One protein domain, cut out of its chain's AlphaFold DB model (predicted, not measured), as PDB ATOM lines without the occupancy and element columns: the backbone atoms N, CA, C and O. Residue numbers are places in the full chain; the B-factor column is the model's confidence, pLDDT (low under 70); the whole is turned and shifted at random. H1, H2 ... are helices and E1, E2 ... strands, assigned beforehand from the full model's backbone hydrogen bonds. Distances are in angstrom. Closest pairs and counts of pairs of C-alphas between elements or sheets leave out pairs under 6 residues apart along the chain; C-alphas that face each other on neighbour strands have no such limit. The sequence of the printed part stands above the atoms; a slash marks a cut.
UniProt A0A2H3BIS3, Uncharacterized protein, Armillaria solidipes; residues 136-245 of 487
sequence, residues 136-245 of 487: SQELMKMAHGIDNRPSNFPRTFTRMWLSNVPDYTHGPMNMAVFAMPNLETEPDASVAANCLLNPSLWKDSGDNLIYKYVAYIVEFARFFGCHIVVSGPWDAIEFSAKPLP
ATOM      1  N   SER A 136      -4.453   4.699 -23.063       88.19
ATOM      2  CA  SER A 136      -3.516   3.748 -23.664       88.19
ATOM      3  C   SER A 136      -4.279   2.660 -24.411       88.19
ATOM      4  O   SER A 136      -3.932   2.323 -25.542       88.19
ATOM      5  N   GLN A 137      -5.359   2.149 -23.817       88.50
ATOM      6  CA  GLN A 137      -6.223   1.159 -24.457       88.50
ATOM      7  C   GLN A 137      -6.924   1.713 -25.697       88.50
ATOM      8  O   GLN A 137      -6.944   1.043 -26.726       88.50
ATOM      9  N   GLU A 138      -7.497   2.915 -25.623       91.62
ATOM     10  CA  GLU A 138      -8.211   3.507 -26.757       91.62
ATOM     11  C   GLU A 138      -7.262   3.825 -27.917       91.62
ATOM     12  O   GLU A 138      -7.577   3.498 -29.061       91.62
ATOM     13  N   LEU A 139      -6.070   4.366 -27.642       92.94
ATOM     14  CA  LEU A 139      -5.062   4.606 -28.680       92.94
ATOM     15  C   LEU A 139      -4.579   3.296 -29.319       92.94
ATOM     16  O   LEU A 139      -4.541   3.189 -30.544       92.94
ATOM     17  N   MET A 140      -4.352   2.243 -28.529       90.56
ATOM     18  CA  MET A 140      -4.017   0.925 -29.079       90.56
ATOM     19  C   MET A 140      -5.126   0.342 -29.952       90.56
ATOM     20  O   MET A 140      -4.846  -0.160 -31.041       90.56
ATOM     21  N   LYS A 141      -6.391   0.430 -29.526       92.19
ATOM     22  CA  LYS A 141      -7.523  -0.015 -30.352       92.19
ATOM     23  C   LYS A 141      -7.552   0.730 -31.685       92.19
ATOM     24  O   LYS A 141      -7.739   0.090 -32.718       92.19
ATOM     25  N   MET A 142      -7.302   2.043 -31.669       94.62
ATOM     26  CA  MET A 142      -7.199   2.855 -32.886       94.62
ATOM     27  C   MET A 142      -6.028   2.430 -33.769       94.62
ATOM     28  O   MET A 142      -6.200   2.295 -34.978       94.62
ATOM     29  N   ALA A 143      -4.852   2.194 -33.184       91.50
ATOM     30  CA  ALA A 143      -3.654   1.789 -33.918       91.50
ATOM     31  C   ALA A 143      -3.834   0.434 -34.623       91.50
ATOM     32  O   ALA A 143      -3.274   0.210 -35.694       91.50
ATOM     33  N   HIS A 144      -4.650  -0.451 -34.047       89.19
ATOM     34  CA  HIS A 144      -4.984  -1.758 -34.612       89.19
ATOM     35  C   HIS A 144      -6.294  -1.784 -35.416       89.19
ATOM     36  O   HIS A 144      -6.641  -2.829 -35.962       89.19
ATOM     37  N   GLY A 145      -7.025  -0.668 -35.506       90.69
ATOM     38  CA  GLY A 145      -8.299  -0.593 -36.229       90.69
ATOM     39  C   GLY A 145      -9.411  -1.475 -35.647       90.69
ATOM     40  O   GLY A 145     -10.302  -1.892 -36.380       90.69
ATOM     41  N   ILE A 146      -9.349  -1.775 -34.347       91.56
ATOM     42  CA  ILE A 146     -10.347  -2.575 -33.608       91.56
ATOM     43  C   ILE A 146     -11.223  -1.710 -32.689       91.56
ATOM     44  O   ILE A 146     -11.953  -2.219 -31.839       91.56
ATOM     45  N   ASP A 147     -11.105  -0.391 -32.811       92.56
ATOM     46  CA  ASP A 147     -11.964   0.571 -32.136       92.56
ATOM     47  C   ASP A 147     -13.377   0.610 -32.751       92.56
ATOM     48  O   ASP A 147     -13.604   0.193 -33.885       92.56
ATOM     49  N   ASN A 148     -14.339   1.158 -32.005       90.25
ATOM     50  CA  ASN A 148     -15.737   1.265 -32.440       90.25
ATOM     51  C   ASN A 148     -16.054   2.594 -33.162       90.25
ATOM     52  O   ASN A 148     -17.227   2.959 -33.282       90.25
ATOM     53  N   ARG A 149     -15.046   3.368 -33.586       91.69
ATOM     54  CA  ARG A 149     -15.253   4.696 -34.182       91.69
ATOM     55  C   ARG A 149     -15.647   4.565 -35.654       91.69
ATOM     56  O   ARG A 149     -15.230   3.615 -36.325       91.69
ATOM     57  N   PRO A 150     -16.401   5.534 -36.204       91.75
ATOM     58  CA  PRO A 150     -16.735   5.543 -37.623       91.75
ATOM     59  C   PRO A 150     -15.495   5.378 -38.517       91.75
ATOM     60  O   PRO A 150     -14.419   5.905 -38.231       91.75
ATOM     61  N   SER A 151     -15.627   4.649 -39.625       90.62
ATOM     62  CA  SER A 151     -14.494   4.358 -40.519       90.62
ATOM     63  C   SER A 151     -13.878   5.614 -41.140       90.62
ATOM     64  O   SER A 151     -12.685   5.628 -41.425       90.62
ATOM     65  N   ASN A 152     -14.664   6.681 -41.298       90.38
ATOM     66  CA  ASN A 152     -14.223   7.969 -41.827       90.38
ATOM     67  C   ASN A 152     -13.508   8.863 -40.797       90.38
ATOM     68  O   ASN A 152     -13.087   9.961 -41.152       90.38
ATOM     69  N   PHE A 153     -13.413   8.446 -39.533       92.00
ATOM     70  CA  PHE A 153     -12.730   9.219 -38.499       92.00
ATOM     71  C   PHE A 153     -11.219   8.919 -38.498       92.00
ATOM     72  O   PHE A 153     -10.820   7.771 -38.720       92.00
ATOM     73  N   PRO A 154     -10.363   9.928 -38.238       92.25
ATOM     74  CA  PRO A 154      -8.914   9.759 -38.278       92.25
ATOM     75  C   PRO A 154      -8.417   8.884 -37.122       92.25
ATOM     76  O   PRO A 154      -8.808   9.071 -35.969       92.25
ATOM     77  N   ARG A 155      -7.528   7.934 -37.423       94.62
ATOM     78  CA  ARG A 155      -6.840   7.075 -36.432       94.62
ATOM     79  C   ARG A 155      -5.382   7.463 -36.214       94.62
ATOM     80  O   ARG A 155      -4.754   6.963 -35.284       94.62
ATOM     81  N   THR A 156      -4.879   8.349 -37.063       94.94
ATOM     82  CA  THR A 156      -3.569   8.974 -36.957       94.94
ATOM     83  C   THR A 156      -3.736  10.479 -36.822       94.94
ATOM     84  O   THR A 156      -4.724  11.041 -37.297       94.94
ATOM     85  N   PHE A 157      -2.779  11.120 -36.163       94.81
ATOM     86  CA  PHE A 157      -2.824  12.533 -35.831       94.81
ATOM     87  C   PHE A 157      -1.471  13.186 -36.110       94.81
ATOM     88  O   PHE A 157      -0.417  12.612 -35.832       94.81
ATOM     89  N   THR A 158      -1.493  14.422 -36.602       94.25
ATOM     90  CA  THR A 158      -0.288  15.254 -36.709       94.25
ATOM     91  C   THR A 158       0.171  15.758 -35.344       94.25
ATOM     92  O   THR A 158       1.362  15.855 -35.086       94.25
ATOM     93  N   ARG A 159      -0.747  16.080 -34.430       93.56
ATOM     94  CA  ARG A 159      -0.409  16.583 -33.093       93.56
ATOM     95  C   ARG A 159      -1.244  15.880 -32.038       93.56
ATOM     96  O   ARG A 159      -2.463  15.790 -32.161       93.56
ATOM     97  N   MET A 160      -0.591  15.436 -30.975       94.69
ATOM     98  CA  MET A 160      -1.237  14.850 -29.806       94.69
ATOM     99  C   MET A 160      -0.775  15.586 -28.551       94.69
ATOM    100  O   MET A 160       0.420  15.771 -28.339       94.69
ATOM    101  N   TRP A 161      -1.716  15.984 -27.697       93.00
ATOM    102  CA  TRP A 161      -1.420  16.577 -26.395       93.00
ATOM    103  C   TRP A 161      -2.053  15.734 -25.294       93.00
ATOM    104  O   TRP A 161      -3.276  15.666 -25.187       93.00
ATOM    105  N   LEU A 162      -1.225  15.085 -24.480       90.56
ATOM    106  CA  LEU A 162      -1.666  14.128 -23.461       90.56
ATOM    107  C   LEU A 162      -1.823  14.753 -22.070       90.56
ATOM    108  O   LEU A 162      -2.050  14.035 -21.096       90.56
ATOM    109  N   SER A 163      -1.697  16.079 -21.950       88.00
ATOM    110  CA  SER A 163      -1.648  16.758 -20.653       88.00
ATOM    111  C   SER A 163      -0.554  16.132 -19.769       88.00
ATOM    112  O   SER A 163       0.560  15.920 -20.220       88.00
ATOM    113  N   ASN A 164      -0.862  15.825 -18.521       81.25
ATOM    114  CA  ASN A 164      -0.038  15.193 -17.496       81.25
ATOM    115  C   ASN A 164      -0.246  13.670 -17.404       81.25
ATOM    116  O   ASN A 164       0.272  13.046 -16.486       81.25
ATOM    117  N   VAL A 165      -1.017  13.052 -18.307       74.38
ATOM    118  CA  VAL A 165      -1.343  11.617 -18.212       74.38
ATOM    119  C   VAL A 165      -0.099  10.720 -18.201       74.38
ATOM    120  O   VAL A 165      -0.049   9.803 -17.373       74.38
ATOM    121  N   PRO A 166       0.928  10.967 -19.038       70.44
ATOM    122  CA  PRO A 166       2.141  10.161 -19.007       70.44
ATOM    123  C   PRO A 166       2.826  10.161 -17.639       70.44
ATOM    124  O   PRO A 166       3.226   9.097 -17.185       70.44
ATOM    125  N   ASP A 167       2.883  11.283 -16.918       68.00
ATOM    126  CA  ASP A 167       3.487  11.325 -15.575       68.00
ATOM    127  C   ASP A 167       2.872  10.321 -14.595       68.00
ATOM    128  O   ASP A 167       3.564   9.814 -13.713       68.00
ATOM    129  N   TYR A 168       1.580  10.029 -14.747       67.75
ATOM    130  CA  TYR A 168       0.853   9.083 -13.901       67.75
ATOM    131  C   TYR A 168       0.990   7.633 -14.361       67.75
ATOM    132  O   TYR A 168       0.709   6.708 -13.602       67.75
ATOM    133  N   THR A 169       1.389   7.422 -15.612       69.38
ATOM    134  CA  THR A 169       1.293   6.135 -16.303       69.38
ATOM    135  C   THR A 169       2.613   5.808 -16.994       69.38
ATOM    136  O   THR A 169       2.682   5.724 -18.207       69.38
ATOM    137  N   HIS A 170       3.703   5.630 -16.237       72.06
ATOM    138  CA  HIS A 170       5.023   5.217 -16.771       72.06
ATOM    139  C   HIS A 170       5.660   6.145 -17.824       72.06
ATOM    140  O   HIS A 170       6.579   5.754 -18.548       72.06
ATOM    141  N   GLY A 171       5.226   7.400 -17.877       80.69
ATOM    142  CA  GLY A 171       5.931   8.504 -18.513       80.69
ATOM    143  C   GLY A 171       6.186   8.323 -20.015       80.69
ATOM    144  O   GLY A 171       5.347   7.794 -20.752       80.69
ATOM    145  N   PRO A 172       7.368   8.755 -20.488       85.06
ATOM    146  CA  PRO A 172       7.813   8.632 -21.877       85.06
ATOM    147  C   PRO A 172       7.692   7.243 -22.506       85.06
ATOM    148  O   PRO A 172       7.462   7.140 -23.711       85.06
ATOM    149  N   MET A 173       7.840   6.171 -21.719       86.44
ATOM    150  CA  MET A 173       7.748   4.808 -22.243       86.44
ATOM    151  C   MET A 173       6.335   4.517 -22.759       86.44
ATOM    152  O   MET A 173       6.181   4.036 -23.880       86.44
ATOM    153  N   ASN A 174       5.303   4.876 -21.993       86.69
ATOM    154  CA  ASN A 174       3.915   4.686 -22.413       86.69
ATOM    155  C   ASN A 174       3.543   5.580 -23.596       86.69
ATOM    156  O   ASN A 174       2.831   5.128 -24.490       86.69
ATOM    157  N   MET A 175       4.071   6.805 -23.668       89.38
ATOM    158  CA  MET A 175       3.899   7.648 -24.858       89.38
ATOM    159  C   MET A 175       4.447   6.946 -26.105       89.38
ATOM    160  O   MET A 175       3.756   6.859 -27.121       89.38
ATOM    161  N   ALA A 176       5.660   6.396 -26.015       89.56
ATOM    162  CA  ALA A 176       6.317   5.724 -27.130       89.56
ATOM    163  C   ALA A 176       5.636   4.412 -27.552       89.56
ATOM    164  O   ALA A 176       5.615   4.077 -28.739       89.56
ATOM    165  N   VAL A 177       5.073   3.668 -26.596       89.56
ATOM    166  CA  VAL A 177       4.396   2.392 -26.864       89.56
ATOM    167  C   VAL A 177       2.961   2.601 -27.347       89.56
ATOM    168  O   VAL A 177       2.580   1.981 -28.335       89.56
ATOM    169  N   PHE A 178       2.185   3.468 -26.692       90.88
ATOM    170  CA  PHE A 178       0.734   3.553 -26.883       90.88
ATOM    171  C   PHE A 178       0.268   4.746 -27.714       90.88
ATOM    172  O   PHE A 178      -0.707   4.612 -28.439       90.88
ATOM    173  N   ALA A 179       0.940   5.900 -27.642       92.88
ATOM    174  CA  ALA A 179       0.496   7.097 -28.361       92.88
ATOM    175  C   ALA A 179       1.151   7.246 -29.734       92.88
ATOM    176  O   ALA A 179       0.490   7.559 -30.720       92.88
ATOM    177  N   MET A 180       2.451   6.974 -29.820       92.00
ATOM    178  CA  MET A 180       3.200   7.113 -31.066       92.00
ATOM    179  C   MET A 180       2.693   6.281 -32.254       92.00
ATOM    180  O   MET A 180       2.838   6.765 -33.375       92.00
ATOM    181  N   PRO A 181       2.115   5.074 -32.090       93.12
ATOM    182  CA  PRO A 181       1.499   4.358 -33.211       93.12
ATOM    183  C   PRO A 181       0.374   5.132 -33.915       93.12
ATOM    184  O   PRO A 181       0.080   4.844 -35.071       93.12
ATOM    185  N   ASN A 182      -0.234   6.112 -33.242       95.19
ATOM    186  CA  ASN A 182      -1.278   6.976 -33.784       95.19
ATOM    187  C   ASN A 182      -0.741   8.322 -34.286       95.19
ATOM    188  O   ASN A 182      -1.532   9.223 -34.546       95.19
ATOM    189  N   LEU A 183       0.574   8.498 -34.427       95.00
ATOM    190  CA  LEU A 183       1.128   9.674 -35.093       95.00
ATOM    191  C   LEU A 183       1.252   9.445 -36.597       95.00
ATOM    192  O   LEU A 183       1.570   8.350 -37.059       95.00
ATOM    193  N   GLU A 184       1.027  10.506 -37.362       92.69
ATOM    194  CA  GLU A 184       1.417  10.538 -38.768       92.69
ATOM    195  C   GLU A 184       2.949  10.496 -38.912       92.69
ATOM    196  O   GLU A 184       3.691  10.822 -37.987       92.69
ATOM    197  N   THR A 185       3.438  10.096 -40.088       85.81
ATOM    198  CA  THR A 185       4.890  10.013 -40.366       85.81
ATOM    199  C   THR A 185       5.467  11.354 -40.852       85.81
ATOM    200  O   THR A 185       6.591  11.412 -41.346       85.81
ATOM    201  N   GLU A 186       4.705  12.442 -40.739       88.25
ATOM    202  CA  GLU A 186       5.151  13.768 -41.158       88.25
ATOM    203  C   GLU A 186       6.262  14.302 -40.235       88.25
ATOM    204  O   GLU A 186       6.238  14.029 -39.032       88.25
ATOM    205  N   PRO A 187       7.231  15.087 -40.745       84.00
ATOM    206  CA  PRO A 187       8.341  15.605 -39.937       84.00
ATOM    207  C   PRO A 187       7.889  16.435 -38.733       84.00
ATOM    208  O   PRO A 187       8.521  16.409 -37.679       84.00
ATOM    209  N   ASP A 188       6.773  17.143 -38.901       88.00
ATOM    210  CA  ASP A 188       6.170  17.982 -37.875       88.00
ATOM    211  C   ASP A 188       5.179  17.205 -36.998       88.00
ATOM    212  O   ASP A 188       4.531  17.808 -36.147       88.00
ATOM    213  N   ALA A 189       5.012  15.892 -37.180       93.88
ATOM    214  CA  ALA A 189       4.093  15.129 -36.353       93.88
ATOM    215  C   ALA A 189       4.690  14.851 -34.965       93.88
ATOM    216  O   ALA A 189       5.795  14.314 -34.842       93.88
ATOM    217  N   SER A 190       3.961  15.189 -33.897       95.38
ATOM    218  CA  SER A 190       4.453  14.992 -32.531       95.38
ATOM    219  C   SER A 190       3.375  14.705 -31.494       95.38
ATOM    220  O   SER A 190       2.204  15.067 -31.630       95.38
ATOM    221  N   VAL A 191       3.804  14.049 -30.420       95.00
ATOM    222  CA  VAL A 191       3.048  13.856 -29.188       95.00
ATOM    223  C   VAL A 191       3.769  14.567 -28.054       95.00
ATOM    224  O   VAL A 191       4.967  14.372 -27.854       95.00
ATOM    225  N   ALA A 192       3.035  15.372 -27.297       93.88
ATOM    226  CA  ALA A 192       3.575  16.116 -26.176       93.88
ATOM    227  C   ALA A 192       2.733  15.967 -24.904       93.88
ATOM    228  O   ALA A 192       1.543  15.637 -24.940       93.88
ATOM    229  N   ALA A 193       3.387  16.181 -23.769       91.88
ATOM    230  CA  ALA A 193       2.825  16.094 -22.432       91.88
ATOM    231  C   ALA A 193       3.539  17.066 -21.486       91.88
ATOM    232  O   ALA A 193       4.660  17.487 -21.750       91.88
ATOM    233  N   ASN A 194       2.909  17.397 -20.364       87.44
ATOM    234  CA  ASN A 194       3.522  18.151 -19.277       87.44
ATOM    235  C   ASN A 194       4.103  17.204 -18.230       87.44
ATOM    236  O   ASN A 194       3.478  16.190 -17.924       87.44
ATOM    237  N   CYS A 195       5.201  17.629 -17.601       83.62
ATOM    238  CA  CYS A 195       5.628  17.106 -16.308       83.62
ATOM    239  C   CYS A 195       4.986  17.936 -15.177       83.62
ATOM    240  O   CYS A 195       5.502  18.980 -14.778       83.62
ATOM    241  N   LEU A 196       3.808  17.537 -14.694       81.00
ATOM    242  CA  LEU A 196       3.088  18.231 -13.626       81.00
ATOM    243  C   LEU A 196       3.542  17.792 -12.231       81.00
ATOM    244  O   LEU A 196       3.663  18.631 -11.334       81.00
ATOM    245  N   LEU A 197       3.743  16.489 -12.012       71.62
ATOM    246  CA  LEU A 197       4.073  15.990 -10.679       71.62
ATOM    247  C   LEU A 197       5.567  16.104 -10.397       71.62
ATOM    248  O   LEU A 197       6.406  15.481 -11.043       71.62
ATOM    249  N   ASN A 198       5.879  16.833  -9.326       74.81
ATOM    250  CA  ASN A 198       7.226  16.959  -8.784       74.81
ATOM    251  C   ASN A 198       8.297  17.386  -9.816       74.81
ATOM    252  O   ASN A 198       9.386  16.804  -9.811       74.81
ATOM    253  N   PRO A 199       8.066  18.420 -10.651       80.94
ATOM    254  CA  PRO A 199       9.050  18.873 -11.639       80.94
ATOM    255  C   PRO A 199      10.399  19.234 -10.992       80.94
ATOM    256  O   PRO A 199      11.471  19.015 -11.554       80.94
ATOM    257  N   SER A 200      10.361  19.682  -9.733       81.75
ATOM    258  CA  SER A 200      11.532  19.972  -8.903       81.75
ATOM    259  C   SER A 200      12.381  18.755  -8.516       81.75
ATOM    260  O   SER A 200      13.454  18.945  -7.943       81.75
ATOM    261  N   LEU A 201      11.929  17.518  -8.752       79.81
ATOM    262  CA  LEU A 201      12.770  16.325  -8.585       79.81
ATOM    263  C   LEU A 201      13.783  16.180  -9.725       79.81
ATOM    264  O   LEU A 201      14.833  15.578  -9.520       79.81
ATOM    265  N   TRP A 202      13.516  16.773 -10.889       81.25
ATOM    266  CA  TRP A 202      14.323  16.635 -12.107       81.25
ATOM    267  C   TRP A 202      15.329  17.783 -12.267       81.25
ATOM    268  O   TRP A 202      15.561  18.260 -13.374       81.25
ATOM    269  N   LYS A 203      15.894  18.237 -11.138       66.88
ATOM    270  CA  LYS A 203      16.603  19.520 -10.935       66.88
ATOM    271  C   LYS A 203      17.578  19.935 -12.037       66.88
ATOM    272  O   LYS A 203      17.704  21.131 -12.279       66.88
ATOM    273  N   ASP A 204      18.229  18.970 -12.679       66.38
ATOM    274  CA  ASP A 204      19.378  19.231 -13.543       66.38
ATOM    275  C   ASP A 204      19.081  19.045 -15.041       66.38
ATOM    276  O   ASP A 204      19.782  19.623 -15.868       66.38
ATOM    277  N   SER A 205      18.055  18.264 -15.417       72.88
ATOM    278  CA  SER A 205      17.679  18.053 -16.825       72.88
ATOM    279  C   SER A 205      16.412  17.210 -16.998       72.88
ATOM    280  O   SER A 205      16.076  16.357 -16.170       72.88
ATOM    281  N   GLY A 206      15.788  17.374 -18.167       75.56
ATOM    282  CA  GLY A 206      14.807  16.447 -18.729       75.56
ATOM    283  C   GLY A 206      15.270  15.008 -18.850       75.56
ATOM    284  O   GLY A 206      14.475  14.067 -18.873       75.56
ATOM    285  N   ASP A 207      16.584  14.829 -18.875       77.94
ATOM    286  CA  ASP A 207      17.170  13.523 -19.057       77.94
ATOM    287  C   ASP A 207      16.940  12.618 -17.848       77.94
ATOM    288  O   ASP A 207      16.684  11.424 -17.987       77.94
ATOM    289  N   ASN A 208      16.940  13.191 -16.645       77.06
ATOM    290  CA  ASN A 208      16.600  12.450 -15.432       77.06
ATOM    291  C   ASN A 208      15.158  11.928 -15.467       77.06
ATOM    292  O   ASN A 208      14.890  10.817 -15.006       77.06
ATOM    293  N   LEU A 209      14.245  12.719 -16.034       78.81
ATOM    294  CA  LEU A 209      12.839  12.366 -16.172       78.81
ATOM    295  C   LEU A 209      12.663  11.200 -17.151       78.81
ATOM    296  O   LEU A 209      12.068  10.184 -16.800       78.81
ATOM    297  N   ILE A 210      13.243  11.297 -18.349       79.56
ATOM    298  CA  ILE A 210      13.155  10.228 -19.355       79.56
ATOM    299  C   ILE A 210      13.857   8.961 -18.861       79.56
ATOM    300  O   ILE A 210      13.290   7.868 -18.922       79.56
ATOM    301  N   TYR A 211      15.058   9.098 -18.297       80.06
ATOM    302  CA  TYR A 211      15.806   7.973 -17.748       80.06
ATOM    303  C   TYR A 211      15.027   7.232 -16.659       80.06
ATOM    304  O   TYR A 211      15.023   6.002 -16.644       80.06
ATOM    305  N   LYS A 212      14.333   7.948 -15.770       76.69
ATOM    306  CA  LYS A 212      13.572   7.335 -14.677       76.69
ATOM    307  C   LYS A 212      12.523   6.336 -15.174       76.69
ATOM    308  O   LYS A 212      12.329   5.315 -14.515       76.69
ATOM    309  N   TYR A 213      11.866   6.627 -16.291       72.25
ATOM    310  CA  TYR A 213      10.792   5.792 -16.831       72.25
ATOM    311  C   TYR A 213      11.271   4.745 -17.836       72.25
ATOM    312  O   TYR A 213      10.614   3.729 -18.023       72.25
ATOM    313  N   VAL A 214      12.419   4.976 -18.472       69.94
ATOM    314  CA  VAL A 214      12.905   4.139 -19.580       69.94
ATOM    315  C   VAL A 214      14.134   3.305 -19.188       69.94
ATOM    316  O   VAL A 214      14.551   2.402 -19.915       69.94
ATOM    317  N   ALA A 215      14.735   3.604 -18.032       65.44
ATOM    318  CA  ALA A 215      15.981   3.032 -17.517       65.44
ATOM    319  C   ALA A 215      17.187   3.159 -18.475       65.44
ATOM    320  O   ALA A 215      18.205   2.469 -18.326       65.44
ATOM    321  N   TYR A 216      17.071   4.042 -19.471       61.56
ATOM    322  CA  TYR A 216      18.097   4.367 -20.455       61.56
ATOM    323  C   TYR A 216      17.697   5.632 -21.214       61.56
ATOM    324  O   TYR A 216      16.533   5.770 -21.581       61.56
ATOM    325  N   ILE A 217      18.636   6.550 -21.456       59.31
ATOM    326  CA  ILE A 217      18.316   7.790 -22.178       59.31
ATOM    327  C   ILE A 217      19.213   8.096 -23.364       59.31
ATOM    328  O   ILE A 217      18.703   8.554 -24.385       59.31
ATOM    329  N   VAL A 218      20.513   7.803 -23.255       60.50
ATOM    330  CA  VAL A 218      21.530   8.250 -24.223       60.50
ATOM    331  C   VAL A 218      21.186   7.821 -25.655       60.50
ATOM    332  O   VAL A 218      21.629   8.439 -26.615       60.50
ATOM    333  N   GLU A 219      20.318   6.817 -25.813       71.56
ATOM    334  CA  GLU A 219      19.934   6.279 -27.108       71.56
ATOM    335  C   GLU A 219      18.444   5.934 -27.224       71.56
ATOM    336  O   GLU A 219      18.082   4.975 -27.903       71.56
ATOM    337  N   PHE A 220      17.557   6.713 -26.595       79.94
ATOM    338  CA  PHE A 220      16.098   6.500 -26.645       79.94
ATOM    339  C   PHE A 220      15.584   6.194 -28.069       79.94
ATOM    340  O   PHE A 220      14.818   5.257 -28.294       79.94
ATOM    341  N   ALA A 221      16.117   6.915 -29.058       84.62
ATOM    342  CA  ALA A 221      15.790   6.754 -30.471       84.62
ATOM    343  C   ALA A 221      16.166   5.398 -31.095       84.62
ATOM    344  O   ALA A 221      15.549   5.000 -32.091       84.62
ATOM    345  N   ARG A 222      17.192   4.719 -30.562       89.75
ATOM    346  CA  ARG A 222      17.619   3.383 -31.004       89.75
ATOM    347  C   ARG A 222      16.643   2.317 -30.517       89.75
ATOM    348  O   ARG A 222      16.391   1.395 -31.273       89.75
ATOM    349  N   PHE A 223      16.065   2.471 -29.322       89.94
ATOM    350  CA  PHE A 223      15.167   1.478 -28.711       89.94
ATOM    351  C   PHE A 223      13.694   1.659 -29.075       89.94
ATOM    352  O   PHE A 223      12.990   0.674 -29.268       89.94
ATOM    353  N   PHE A 224      13.229   2.904 -29.199       89.62
ATOM    354  CA  PHE A 224      11.805   3.208 -29.392       89.62
ATOM    355  C   PHE A 224      11.442   3.649 -30.811       89.62
ATOM    356  O   PHE A 224      10.267   3.821 -31.124       89.62
ATOM    357  N   GLY A 225      12.432   3.834 -31.693       88.25
ATOM    358  CA  GLY A 225      12.173   4.252 -33.071       88.25
ATOM    359  C   GLY A 225      11.619   5.677 -33.194       88.25
ATOM    360  O   GLY A 225      10.950   5.991 -34.171       88.25
ATOM    361  N   CYS A 226      11.904   6.550 -32.232       88.94
ATOM    362  CA  CYS A 226      11.416   7.930 -32.179       88.94
ATOM    363  C   CYS A 226      12.547   8.925 -31.901       88.94
ATOM    364  O   CYS A 226      13.712   8.534 -31.848       88.94
ATOM    365  N   HIS A 227      12.260  10.218 -31.770       87.62
ATOM    366  CA  HIS A 227      13.207  11.149 -31.156       87.62
ATOM    367  C   HIS A 227      12.529  12.086 -30.166       87.62
ATOM    368  O   HIS A 227      11.338  12.363 -30.265       87.62
ATOM    369  N   ILE A 228      13.326  12.531 -29.197       89.06
ATOM    370  CA  ILE A 228      12.957  13.549 -28.222       89.06
ATOM    371  C   ILE A 228      13.119  14.901 -28.916       89.06
ATOM    372  O   ILE A 228      14.215  15.221 -29.377       89.06
ATOM    373  N   VAL A 229      12.035  15.664 -29.011       90.19
ATOM    374  CA  VAL A 229      12.034  17.041 -29.530       90.19
ATOM    375  C   VAL A 229      12.328  18.006 -28.385       90.19
ATOM    376  O   VAL A 229      13.205  18.857 -28.497       90.19
ATOM    377  N   VAL A 230      11.635  17.825 -27.258       88.69
ATOM    378  CA  VAL A 230      11.796  18.616 -26.031       88.69
ATOM    379  C   VAL A 230      11.706  17.678 -24.828       88.69
ATOM    380  O   VAL A 230      10.925  16.729 -24.836       88.69
ATOM    381  N   SER A 231      12.505  17.916 -23.788       85.94
ATOM    382  CA  SER A 231      12.472  17.121 -22.550       85.94
ATOM    383  C   SER A 231      12.384  17.964 -21.275       85.94
ATOM    384  O   SER A 231      12.637  17.454 -20.194       85.94
ATOM    385  N   GLY A 232      12.018  19.244 -21.342       83.38
ATOM    386  CA  GLY A 232      12.061  20.129 -20.174       83.38
ATOM    387  C   GLY A 232      11.108  19.681 -19.051       83.38
ATOM    388  O   GLY A 232       9.906  19.610 -19.284       83.38
ATOM    389  N   PRO A 233      11.583  19.434 -17.812       79.75
ATOM    390  CA  PRO A 233      10.713  19.030 -16.705       79.75
ATOM    391  C   PRO A 233       9.800  20.159 -16.213       79.75
ATOM    392  O   PRO A 233       8.851  19.901 -15.489       79.75
ATOM    393  N   TRP A 234      10.102  21.407 -16.577       82.81
ATOM    394  CA  TRP A 234       9.249  22.574 -16.335       82.81
ATOM    395  C   TRP A 234       8.503  23.028 -17.597       82.81
ATOM    396  O   TRP A 234       7.696  23.952 -17.518       82.81
ATOM    397  N   ASP A 235       8.770  22.370 -18.726       83.75
ATOM    398  CA  ASP A 235       8.179  22.639 -20.033       83.75
ATOM    399  C   ASP A 235       7.376  21.404 -20.491       83.75
ATOM    400  O   ASP A 235       6.919  20.591 -19.681       83.75
ATOM    401  N   ALA A 236       7.194  21.264 -21.805       86.25
ATOM    402  CA  ALA A 236       6.657  20.056 -22.404       86.25
ATOM    403  C   ALA A 236       7.746  18.987 -22.584       86.25
ATOM    404  O   ALA A 236       8.899  19.275 -22.914       86.25
ATOM    405  N   ILE A 237       7.340  17.731 -22.443       88.38
ATOM    406  CA  ILE A 237       8.042  16.573 -22.982       88.38
ATOM    407  C   ILE A 237       7.401  16.279 -24.332       88.38
ATOM    408  O   ILE A 237       6.200  16.023 -24.395       88.38
ATOM    409  N   GLU A 238       8.180  16.312 -25.403       91.75
ATOM    410  CA  GLU A 238       7.693  16.141 -26.766       91.75
ATOM    411  C   GLU A 238       8.508  15.082 -27.502       91.75
ATOM    412  O   GLU A 238       9.743  15.094 -27.490       91.75
ATOM    413  N   PHE A 239       7.798  14.181 -28.174       91.81
ATOM    414  CA  PHE A 239       8.360  13.133 -29.011       91.81
ATOM    415  C   PHE A 239       7.753  13.184 -30.400       91.81
ATOM    416  O   PHE A 239       6.574  13.481 -30.574       91.81
ATOM    417  N   SER A 240       8.540  12.791 -31.386       92.31
ATOM    418  CA  SER A 240       8.105  12.664 -32.773       92.31
ATOM    419  C   SER A 240       8.515  11.309 -33.333       92.31
ATOM    420  O   SER A 240       9.536  10.704 -32.958       92.31
ATOM    421  N   ALA A 241       7.663  10.790 -34.213       89.81
ATOM    422  CA  ALA A 241       7.876   9.504 -34.854       89.81
ATOM    423  C   ALA A 241       9.045   9.567 -35.840       89.81
ATOM    424  O   ALA A 241       9.355  10.605 -36.424       89.81
ATOM    425  N   LYS A 242       9.718   8.431 -36.025       89.31
ATOM    426  CA  LYS A 242      10.561   8.209 -37.201       89.31
ATOM    427  C   LYS A 242       9.882   7.170 -38.089       89.31
ATOM    428  O   LYS A 242       9.153   6.332 -37.558       89.31
ATOM    429  N   PRO A 243      10.154   7.172 -39.404       90.69
ATOM    430  CA  PRO A 243       9.676   6.118 -40.286       90.69
ATOM    431  C   PRO A 243      10.071   4.735 -39.757       90.69
ATOM    432  O   PRO A 243      11.229   4.512 -39.385       90.69
ATOM    433  N   LEU A 244       9.095   3.827 -39.714       92.50
ATOM    434  CA  LEU A 244       9.247   2.448 -39.262       92.50
ATOM    435  C   LEU A 244       8.929   1.468 -40.413       92.50
ATOM    436  O   LEU A 244       8.083   1.788 -41.250       92.50
ATOM    437  N   PRO A 245       9.549   0.275 -40.451       95.31
ATOM    438  CA  PRO A 245      10.608  -0.179 -39.552       95.31
ATOM    439  C   PRO A 245      11.935   0.542 -39.830       95.31
ATOM    440  O   PRO A 245      12.226   0.971 -40.945       95.31
TER     441      PRO A 245
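AT A GLANCE: This is residues 136 to 245 of the 487 residues of an uncharacterized protein of Armillaria solidipes (UniProt A0A2H3BIS3). A small twisted sheet of four strands makes a wall with one face bare, and H3 crosses slantwise over the other face, with H1 beside it, beyond the reach of the sheet. H4 packs on the end of H3 that holds residues 171 to 173, while the short H2 and H5 only graze the sheet. The 110 printed residues hold five named helices and four named strands, in the order H1 E1 H2 H3 E2 H4 H5 E3 E4, of mixed class. The sheet runs E1 E2 E4 E3 and is mixed; the whole is compact, with a radius of gyration of the C-alphas of 13.9 A, yet elongated, spanning 46 by 27 by 22 A.

IN THESE COORDINATES: Start with the sheet: E1 is residues 159 to 161, E2 residues 190 to 194 (13.7 A), E4 residues 236 to 241 (16.4 A) and E3 residues 226 to 231 (13.4 A). E4 ends at C-alpha 241, (7.876, 9.504, -34.854). Find C-alpha 171 at (5.931, 8.504, -18.513); from there H3 runs 17.0 A to residue 182. H1, residues 136 to 143, begins at (-3.516, 3.748, -23.664) and is 10.4 A long. H2 is residues 165 to 168, H4 residues 206 to 214, 12.5 A long, and H5 residues 220 to 224.

HOW THE PARTS SIT: E1 and E2 are parallel, with N 160 and O 190 2.9 A apart. E2 and E4 are antiparallel, with N 191 and O 239 at 2.8 A. E3 and E4 form an antiparallel hairpin, with N 229 and O 238 at 2.8 A. E1, H2 H3, E2 is a strand-helix-strand unit, parallel neighbour strands with helices between; E2, H4 H5, E3 is a split one, with E4 between its strands. Both crossovers are right-handed. H3 and H4 are on one face, giving two layers, helices over a sheet. H3 has a height of 8.7 A, over E4 and only just over E2, where 3 of its C-alphas fall. H3, the hub, touches H1 at a shallow tilt of 26 degrees, the same way; the closest C-alphas, of Ser 136 and Phe 178, are 5.3 A apart. With residues 171 to 173 alone it touches H4, about perpendicular at 78 degrees, closest at the C-alphas of Gly 171 and Tyr 213, 5.8 A. H2 touches H3 only at the corner, the C-alphas of Pro 166 and Pro 172 being 6.5 A apart. Each O i to N i+4 pair is within hydrogen-bond range in H1 and H5, 5 of 8 in H3 and 4 of 5 in H4; H2 is too short for one.

THE WHOLE: Look to Ser 151 and Asp 204 for the farthest C-alphas, 45.8 A apart. The printed part has no cut. The links H1 to E1 and E2 to H4 are long. Model confidence is under 70 at residues 167 to 169, 203 to 204 and 214 to 218.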